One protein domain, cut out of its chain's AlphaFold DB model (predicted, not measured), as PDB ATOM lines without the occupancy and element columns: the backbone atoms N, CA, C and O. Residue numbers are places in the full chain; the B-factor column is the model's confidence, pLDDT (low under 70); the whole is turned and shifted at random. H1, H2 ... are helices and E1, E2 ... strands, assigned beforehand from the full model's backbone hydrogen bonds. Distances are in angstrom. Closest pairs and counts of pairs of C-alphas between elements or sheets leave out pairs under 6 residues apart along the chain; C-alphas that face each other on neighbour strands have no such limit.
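Overview. This is residues 147 to 200 of the 200 residues of the protein "CRISPR-associated protein Cmr4" of Allochromatium warmingii (UniProt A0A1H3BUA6). With little regular structure, the model sets one helix, H1, and a small hairpin, E1 and E2, one after the other along the longest axis. The loop of residues 152 to 157 sticks out at one end, the hairpin's loop makes the other, and the tail after E2 runs back toward the H1 end. The 54 printed residues hold H1, E1, E2 in that order, an antiparallel sheet E1 - E2, class mixed, with 18 residues in named elements. It is only just loose, close to extended, with a radius of gyration of the C-alphas of 14.7 A and spans of 43 by 29 by 18 A.

Along the chain. H1, residues 160 to 171, begins at C-alpha 160 (0.944, -28.671, 33.473) and is 16.0 A long. E1, residues 177 to 179, is 6.9 A long. E2, residues 190 to 192, is 7.0 A long and ends at C-alpha 192 (-5.077, -23.908, 10.149).

Arrangement. E1 and E2 form a hairpin, antiparallel at 153 degrees; N 178 and O 191 are 2.9 A apart, within hydrogen-bond range. H1 and E2 are apart. In H1, 5 of 8 O i to N i+4 pairs are within range.

Size, cuts and confidence. The farthest C-alphas, of Gln 154 and Val 186, are 43.2 A apart. The printed part has no cut and no long link. pLDDT is under 70 at residues 156 and 198 to 200.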
ATOM      1  N   HIS A 147       5.060 -25.362  25.735       88.62
ATOM      2  CA  HIS A 147       5.443 -25.934  27.021       88.62
ATOM      3  C   HIS A 147       4.536 -25.361  28.104       88.62
ATOM      4  O   HIS A 147       4.323 -24.149  28.160       88.62
ATOM      5  N   ALA A 148       4.043 -26.225  28.985       89.81
ATOM      6  CA  ALA A 148       3.262 -25.828  30.146       89.81
ATOM      7  C   ALA A 148       4.028 -26.145  31.434       89.81
ATOM      8  O   ALA A 148       4.797 -27.102  31.510       89.81
ATOM      9  N   LEU A 149       3.801 -25.325  32.454       89.50
ATOM     10  CA  LEU A 149       4.260 -25.548  33.820       89.50
ATOM     11  C   LEU A 149       3.031 -25.590  34.721       89.50
ATOM     12  O   LEU A 149       2.008 -24.998  34.389       89.50
ATOM     13  N   ARG A 150       3.145 -26.252  35.874       89.44
ATOM     14  CA  ARG A 150       2.097 -26.240  36.900       89.44
ATOM     15  C   ARG A 150       1.720 -24.801  37.275       89.44
ATOM     16  O   ARG A 150       2.590 -23.925  37.340       89.44
ATOM     17  N   SER A 151       0.433 -24.581  37.553       89.44
ATOM     18  CA  SER A 151      -0.073 -23.300  38.052       89.44
ATOM     19  C   SER A 151       0.680 -22.848  39.309       89.44
ATOM     20  O   SER A 151       1.026 -23.652  40.172       89.44
ATOM     21  N   ARG A 152       0.933 -21.537  39.411       88.00
ATOM     22  CA  ARG A 152       1.556 -20.897  40.586       88.00
ATOM     23  C   ARG A 152       0.541 -20.165  41.471       88.00
ATOM     24  O   ARG A 152       0.947 -19.397  42.339       88.00
ATOM     25  N   GLN A 153      -0.758 -20.319  41.208       86.69
ATOM     26  CA  GLN A 153      -1.796 -19.693  42.028       86.69
ATOM     27  C   GLN A 153      -1.875 -20.360  43.406       86.69
ATOM     28  O   GLN A 153      -1.711 -21.568  43.515       86.69
ATOM     29  N   GLN A 154      -2.124 -19.561  44.450       72.25
ATOM     30  CA  GLN A 154      -2.134 -20.039  45.840       72.25
ATOM     31  C   GLN A 154      -3.303 -20.990  46.144       72.25
ATOM     32  O   GLN A 154      -3.120 -21.921  46.919       72.25
ATOM     33  N   ASP A 155      -4.451 -20.801  45.487       73.56
ATOM     34  CA  ASP A 155      -5.692 -21.545  45.759       73.56
ATOM     35  C   ASP A 155      -6.108 -22.484  44.604       73.56
ATOM     36  O   ASP A 155      -7.247 -22.948  44.553       73.56
ATOM     37  N   GLY A 156      -5.206 -22.755  43.650       65.12
ATOM     38  CA  GLY A 156      -5.516 -23.511  42.431       65.12
ATOM     39  C   GLY A 156      -4.408 -24.475  42.008       65.12
ATOM     40  O   GLY A 156      -3.362 -24.062  41.508       65.12
ATOM     41  N   GLU A 157      -4.678 -25.773  42.138       77.62
ATOM     42  CA  GLU A 157      -3.788 -26.875  41.758       77.62
ATOM     43  C   GLU A 157      -4.095 -27.368  40.333       77.62
ATOM     44  O   GLU A 157      -4.643 -28.449  40.144       77.62
ATOM     45  N   THR A 158      -3.769 -26.578  39.307       86.44
ATOM     46  CA  THR A 158      -3.851 -27.044  37.908       86.44
ATOM     47  C   THR A 158      -2.496 -27.588  37.468       86.44
ATOM     48  O   THR A 158      -1.484 -26.874  37.540       86.44
ATOM     49  N   CYS A 159      -2.451 -28.846  37.022       90.81
ATOM     50  CA  CYS A 159      -1.201 -29.442  36.562       90.81
ATOM     51  C   CYS A 159      -0.817 -28.933  35.159       90.81
ATOM     52  O   CYS A 159      -1.619 -28.326  34.447       90.81
ATOM     53  N   ALA A 160       0.444 -29.132  34.769       90.69
ATOM     54  CA  ALA A 160       0.944 -28.671  33.473       90.69
ATOM     55  C   ALA A 160       0.195 -29.330  32.300       90.69
ATOM     56  O   ALA A 160      -0.043 -28.683  31.283       90.69
ATOM     57  N   GLN A 161      -0.188 -30.598  32.460       90.25
ATOM     58  CA  GLN A 161      -0.928 -31.364  31.463       90.25
ATOM     59  C   GLN A 161      -2.308 -30.751  31.208       90.25
ATOM     60  O   GLN A 161      -2.657 -30.532  30.053       90.25
ATOM     61  N   ASP A 162      -3.039 -30.385  32.265       91.19
ATOM     62  CA  ASP A 162      -4.361 -29.758  32.140       91.19
ATOM     63  C   ASP A 162      -4.273 -28.395  31.435       91.19
ATOM     64  O   ASP A 162      -5.071 -28.086  30.552       91.19
ATOM     65  N   ILE A 163      -3.251 -27.592  31.762       91.31
ATOM     66  CA  ILE A 163      -3.009 -26.298  31.102       91.31
ATOM     67  C   ILE A 163      -2.736 -26.491  29.609       91.31
ATOM     68  O   ILE A 163      -3.238 -25.732  28.778       91.31
ATOM     69  N   LEU A 164      -1.936 -27.500  29.255       91.56
ATOM     70  CA  LEU A 164      -1.653 -27.808  27.859       91.56
ATOM     71  C   LEU A 164      -2.921 -28.286  27.138       91.56
ATOM     72  O   LEU A 164      -3.181 -27.822  26.030       91.56
ATOM     73  N   ALA A 165      -3.729 -29.131  27.784       91.31
ATOM     74  CA  ALA A 165      -4.989 -29.645  27.252       91.31
ATOM     75  C   ALA A 165      -6.004 -28.529  26.956       91.31
ATOM     76  O   ALA A 165      -6.642 -28.557  25.905       91.31
ATOM     77  N   HIS A 166      -6.094 -27.484  27.785       90.50
ATOM     78  CA  HIS A 166      -6.937 -26.320  27.474       90.50
ATOM     79  C   HIS A 166      -6.546 -25.653  26.144       90.50
ATOM     80  O   HIS A 166      -7.404 -25.268  25.349       90.50
ATOM     81  N   VAL A 167      -5.247 -25.539  25.857       89.38
ATOM     82  CA  VAL A 167      -4.789 -24.973  24.581       89.38
ATOM     83  C   VAL A 167      -4.973 -25.977  23.445       89.38
ATOM     84  O   VAL A 167      -5.419 -25.610  22.364       89.38
ATOM     85  N   THR A 168      -4.633 -27.247  23.650       90.75
ATOM     86  CA  THR A 168      -4.603 -28.215  22.550       90.75
ATOM     87  C   THR A 168      -5.973 -28.794  22.199       90.75
ATOM     88  O   THR A 168      -6.287 -28.957  21.024       90.75
ATOM     89  N   ASP A 169      -6.801 -29.094  23.193       90.38
ATOM     90  CA  ASP A 169      -8.072 -29.801  23.010       90.38
ATOM     91  C   ASP A 169      -9.262 -28.850  23.017       90.38
ATOM     92  O   ASP A 169     -10.143 -28.957  22.166       90.38
ATOM     93  N   GLU A 170      -9.287 -27.881  23.930       90.56
ATOM     94  CA  GLU A 170     -10.445 -26.992  24.051       90.56
ATOM     95  C   GLU A 170     -10.397 -25.861  23.025       90.56
ATOM     96  O   GLU A 170     -11.360 -25.665  22.281       90.56
ATOM     97  N   LEU A 171      -9.266 -25.152  22.927       89.50
ATOM     98  CA  LEU A 171      -9.139 -24.019  22.008       89.50
ATOM     99  C   LEU A 171      -9.159 -24.454  20.534       89.50
ATOM    100  O   LEU A 171      -9.817 -23.806  19.719       89.50
ATOM    101  N   PHE A 172      -8.471 -25.547  20.186       90.81
ATOM    102  CA  PHE A 172      -8.301 -25.974  18.790       90.81
ATOM    103  C   PHE A 172      -9.030 -27.270  18.409       90.81
ATOM    104  O   PHE A 172      -9.053 -27.603  17.223       90.81
ATOM    105  N   GLY A 173      -9.661 -27.988  19.345       83.50
ATOM    106  CA  GLY A 173     -10.248 -29.304  19.061       83.50
ATOM    107  C   GLY A 173     -11.404 -29.271  18.059       83.50
ATOM    108  O   GLY A 173     -11.401 -30.017  17.084       83.50
ATOM    109  N   GLN A 174     -12.394 -28.390  18.256       83.94
ATOM    110  CA  GLN A 174     -13.543 -28.287  17.337       83.94
ATOM    111  C   GLN A 174     -13.292 -27.339  16.160       83.94
ATOM    112  O   GLN A 174     -13.879 -27.498  15.088       83.94
ATOM    113  N   ARG A 175     -12.458 -26.314  16.364       90.06
ATOM    114  CA  ARG A 175     -12.186 -25.251  15.390       90.06
ATOM    115  C   ARG A 175     -10.677 -25.034  15.298       90.06
ATOM    116  O   ARG A 175     -10.151 -24.154  15.972       90.06
ATOM    117  N   PRO A 176      -9.971 -25.809  14.459       93.12
ATOM    118  CA  PRO A 176      -8.515 -25.767  14.364       93.12
ATOM    119  C   PRO A 176      -8.057 -24.596  13.486       93.12
ATOM    120  O   PRO A 176      -7.304 -24.784  12.532       93.12
ATOM    121  N   TYR A 177      -8.559 -23.391  13.747       93.94
ATOM    122  CA  TYR A 177      -8.222 -22.190  12.994       93.94
ATOM    123  C   TYR A 177      -7.919 -21.041  13.944       93.94
ATOM    124  O   TYR A 177      -8.639 -20.828  14.918       93.94
ATOM    125  N   LEU A 178      -6.864 -20.297  13.633       94.31
ATOM    126  CA  LEU A 178      -6.411 -19.142  14.396       94.31
ATOM    127  C   LEU A 178      -6.140 -17.989  13.437       94.31
ATOM    128  O   LEU A 178      -5.509 -18.195  12.401       94.31
ATOM    129  N   GLN A 179      -6.598 -16.789  13.785       95.56
ATOM    130  CA  GLN A 179      -6.171 -15.570  13.108       95.56
ATOM    131  C   GLN A 179      -4.925 -15.026  13.821       95.56
ATOM    132  O   GLN A 179      -4.891 -14.935  15.048       95.56
ATOM    133  N   LEU A 180      -3.881 -14.736  13.047       94.88
ATOM    134  CA  LEU A 180      -2.592 -14.242  13.512       94.88
ATOM    135  C   LEU A 180      -2.231 -12.936  12.800       94.88
ATOM    136  O   LEU A 180      -2.247 -12.859  11.573       94.88
ATOM    137  N   GLY A 181      -1.810 -11.935  13.573       94.69
ATOM    138  CA  GLY A 181      -1.362 -10.643  13.049       94.69
ATOM    139  C   GLY A 181      -2.503  -9.651  12.795       94.69
ATOM    140  O   GLY A 181      -3.609  -9.803  13.306       94.69
ATOM    141  N   GLY A 182      -2.210  -8.587  12.044       93.50
ATOM    142  CA  GLY A 182      -3.182  -7.541  11.711       93.50
ATOM    143  C   GLY A 182      -4.117  -7.915  10.559       93.50
ATOM    144  O   GLY A 182      -4.111  -9.039  10.063       93.50
ATOM    145  N   ASN A 183      -4.900  -6.937  10.098       94.38
ATOM    146  CA  ASN A 183      -5.703  -7.034   8.871       94.38
ATOM    147  C   ASN A 183      -6.745  -8.165   8.841       94.38
ATOM    148  O   ASN A 183      -7.181  -8.599   7.772       94.38
ATOM    149  N   GLU A 184      -7.231  -8.570  10.016       95.69
ATOM    150  CA  GLU A 184      -8.338  -9.521  10.168       95.69
ATOM    151  C   GLU A 184      -9.565  -9.105   9.339       95.69
ATOM    152  O   GLU A 184     -10.137  -9.916   8.611       95.69
ATOM    153  N   THR A 185      -9.937  -7.820   9.376       95.31
ATOM    154  CA  THR A 185     -11.137  -7.293   8.702       95.31
ATOM    155  C   THR A 185     -11.067  -7.340   7.176       95.31
ATOM    156  O   THR A 185     -12.088  -7.156   6.518       95.31
ATOM    157  N   VAL A 186      -9.880  -7.561   6.604       93.69
ATOM    158  CA  VAL A 186      -9.675  -7.760   5.160       93.69
ATOM    159  C   VAL A 186      -9.291  -9.206   4.827       93.69
ATOM    160  O   VAL A 186      -8.871  -9.492   3.710       93.69
ATOM    161  N   GLY A 187      -9.479 -10.131   5.775       93.31
ATOM    162  CA  GLY A 187      -9.329 -11.571   5.566       93.31
ATOM    163  C   GLY A 187      -7.901 -12.100   5.697       93.31
ATOM    164  O   GLY A 187      -7.637 -13.213   5.246       93.31
ATOM    165  N   MET A 188      -6.981 -11.344   6.304       95.19
ATOM    166  CA  MET A 188      -5.577 -11.744   6.436       95.19
ATOM    167  C   MET A 188      -5.304 -12.506   7.740       95.19
ATOM    168  O   MET A 188      -5.975 -12.313   8.756       95.19
ATOM    169  N   GLY A 189      -4.275 -13.360   7.712       95.56
ATOM    170  CA  GLY A 189      -3.724 -13.994   8.914       95.56
ATOM    171  C   GLY A 189      -4.403 -15.289   9.362       95.56
ATOM    172  O   GLY A 189      -4.098 -15.784  10.440       95.56
ATOM    173  N   TRP A 190      -5.318 -15.858   8.576       95.81
ATOM    174  CA  TRP A 190      -5.976 -17.116   8.932       95.81
ATOM    175  C   TRP A 190      -5.052 -18.321   8.734       95.81
ATOM    176  O   TRP A 190      -4.607 -18.611   7.624       95.81
ATOM    177  N   CYS A 191      -4.811 -19.064   9.810       95.56
ATOM    178  CA  CYS A 191      -3.991 -20.269   9.824       95.56
ATOM    179  C   CYS A 191      -4.815 -21.472  10.280       95.56
ATOM    180  O   CYS A 191      -5.567 -21.388  11.250       95.56
ATOM    181  N   LYS A 192      -4.631 -22.617   9.616       94.94
ATOM    182  CA  LYS A 192      -5.077 -23.908  10.149       94.94
ATOM    183  C   LYS A 192      -4.052 -24.409  11.164       94.94
ATOM    184  O   LYS A 192      -2.855 -24.367  10.896       94.94
ATOM    185  N   VAL A 193      -4.523 -24.909  12.299       95.00
ATOM    186  CA  VAL A 193      -3.693 -25.422  13.389       95.00
ATOM    187  C   VAL A 193      -3.719 -26.951  13.376       95.00
ATOM    188  O   VAL A 193      -4.782 -27.565  13.330       95.00
ATOM    189  N   SER A 194      -2.543 -27.574  13.413       93.31
ATOM    190  CA  SER A 194      -2.366 -29.007  13.668       93.31
ATOM    191  C   SER A 194      -1.523 -29.158  14.925       93.31
ATOM    192  O   SER A 194      -0.544 -28.434  15.104       93.31
ATOM    193  N   ILE A 195      -1.895 -30.092  15.794       91.94
ATOM    194  CA  ILE A 195      -1.203 -30.325  17.060       91.94
ATOM    195  C   ILE A 195      -0.480 -31.661  16.978       91.94
ATOM    196  O   ILE A 195      -1.076 -32.676  16.624       91.94
ATOM    197  N   GLN A 196       0.804 -31.649  17.328       88.75
ATOM    198  CA  GLN A 196       1.603 -32.850  17.540       88.75
ATOM    199  C   GLN A 196       1.906 -32.980  19.028       88.75
ATOM    200  O   GLN A 196       2.295 -32.004  19.671       88.75
ATOM    201  N   ARG A 197       1.718 -34.185  19.562       85.56
ATOM    202  CA  ARG A 197       2.012 -34.532  20.954       85.56
ATOM    203  C   ARG A 197       3.109 -35.584  20.985       85.56
ATOM    204  O   ARG A 197       3.226 -36.370  20.047       85.56
ATOM    205  N   GLY A 198       3.908 -35.567  22.046       69.94
ATOM    206  CA  GLY A 198       4.843 -36.654  22.326       69.94
ATOM    207  C   GLY A 198       4.062 -37.870  22.782       69.94
ATOM    208  O   GLY A 198       2.944 -37.717  23.277       69.94
ATOM    209  N   GLY A 199       4.625 -39.059  22.584       55.78
ATOM    210  CA  GLY A 199       4.138 -40.232  23.304       55.78
ATOM    211  C   GLY A 199       4.315 -40.027  24.810       55.78
ATOM    212  O   GLY A 199       5.248 -39.332  25.217       55.78
ATOM    213  N   ASP A 200       3.396 -40.595  25.590       38.50
ATOM    214  CA  ASP A 200       3.464 -40.642  27.057       38.50
ATOM    215  C   ASP A 200       4.755 -41.307  27.572       38.50
ATOM    216  O   ASP A 200       5.186 -42.324  26.972       38.50
TER     217      ASP A 200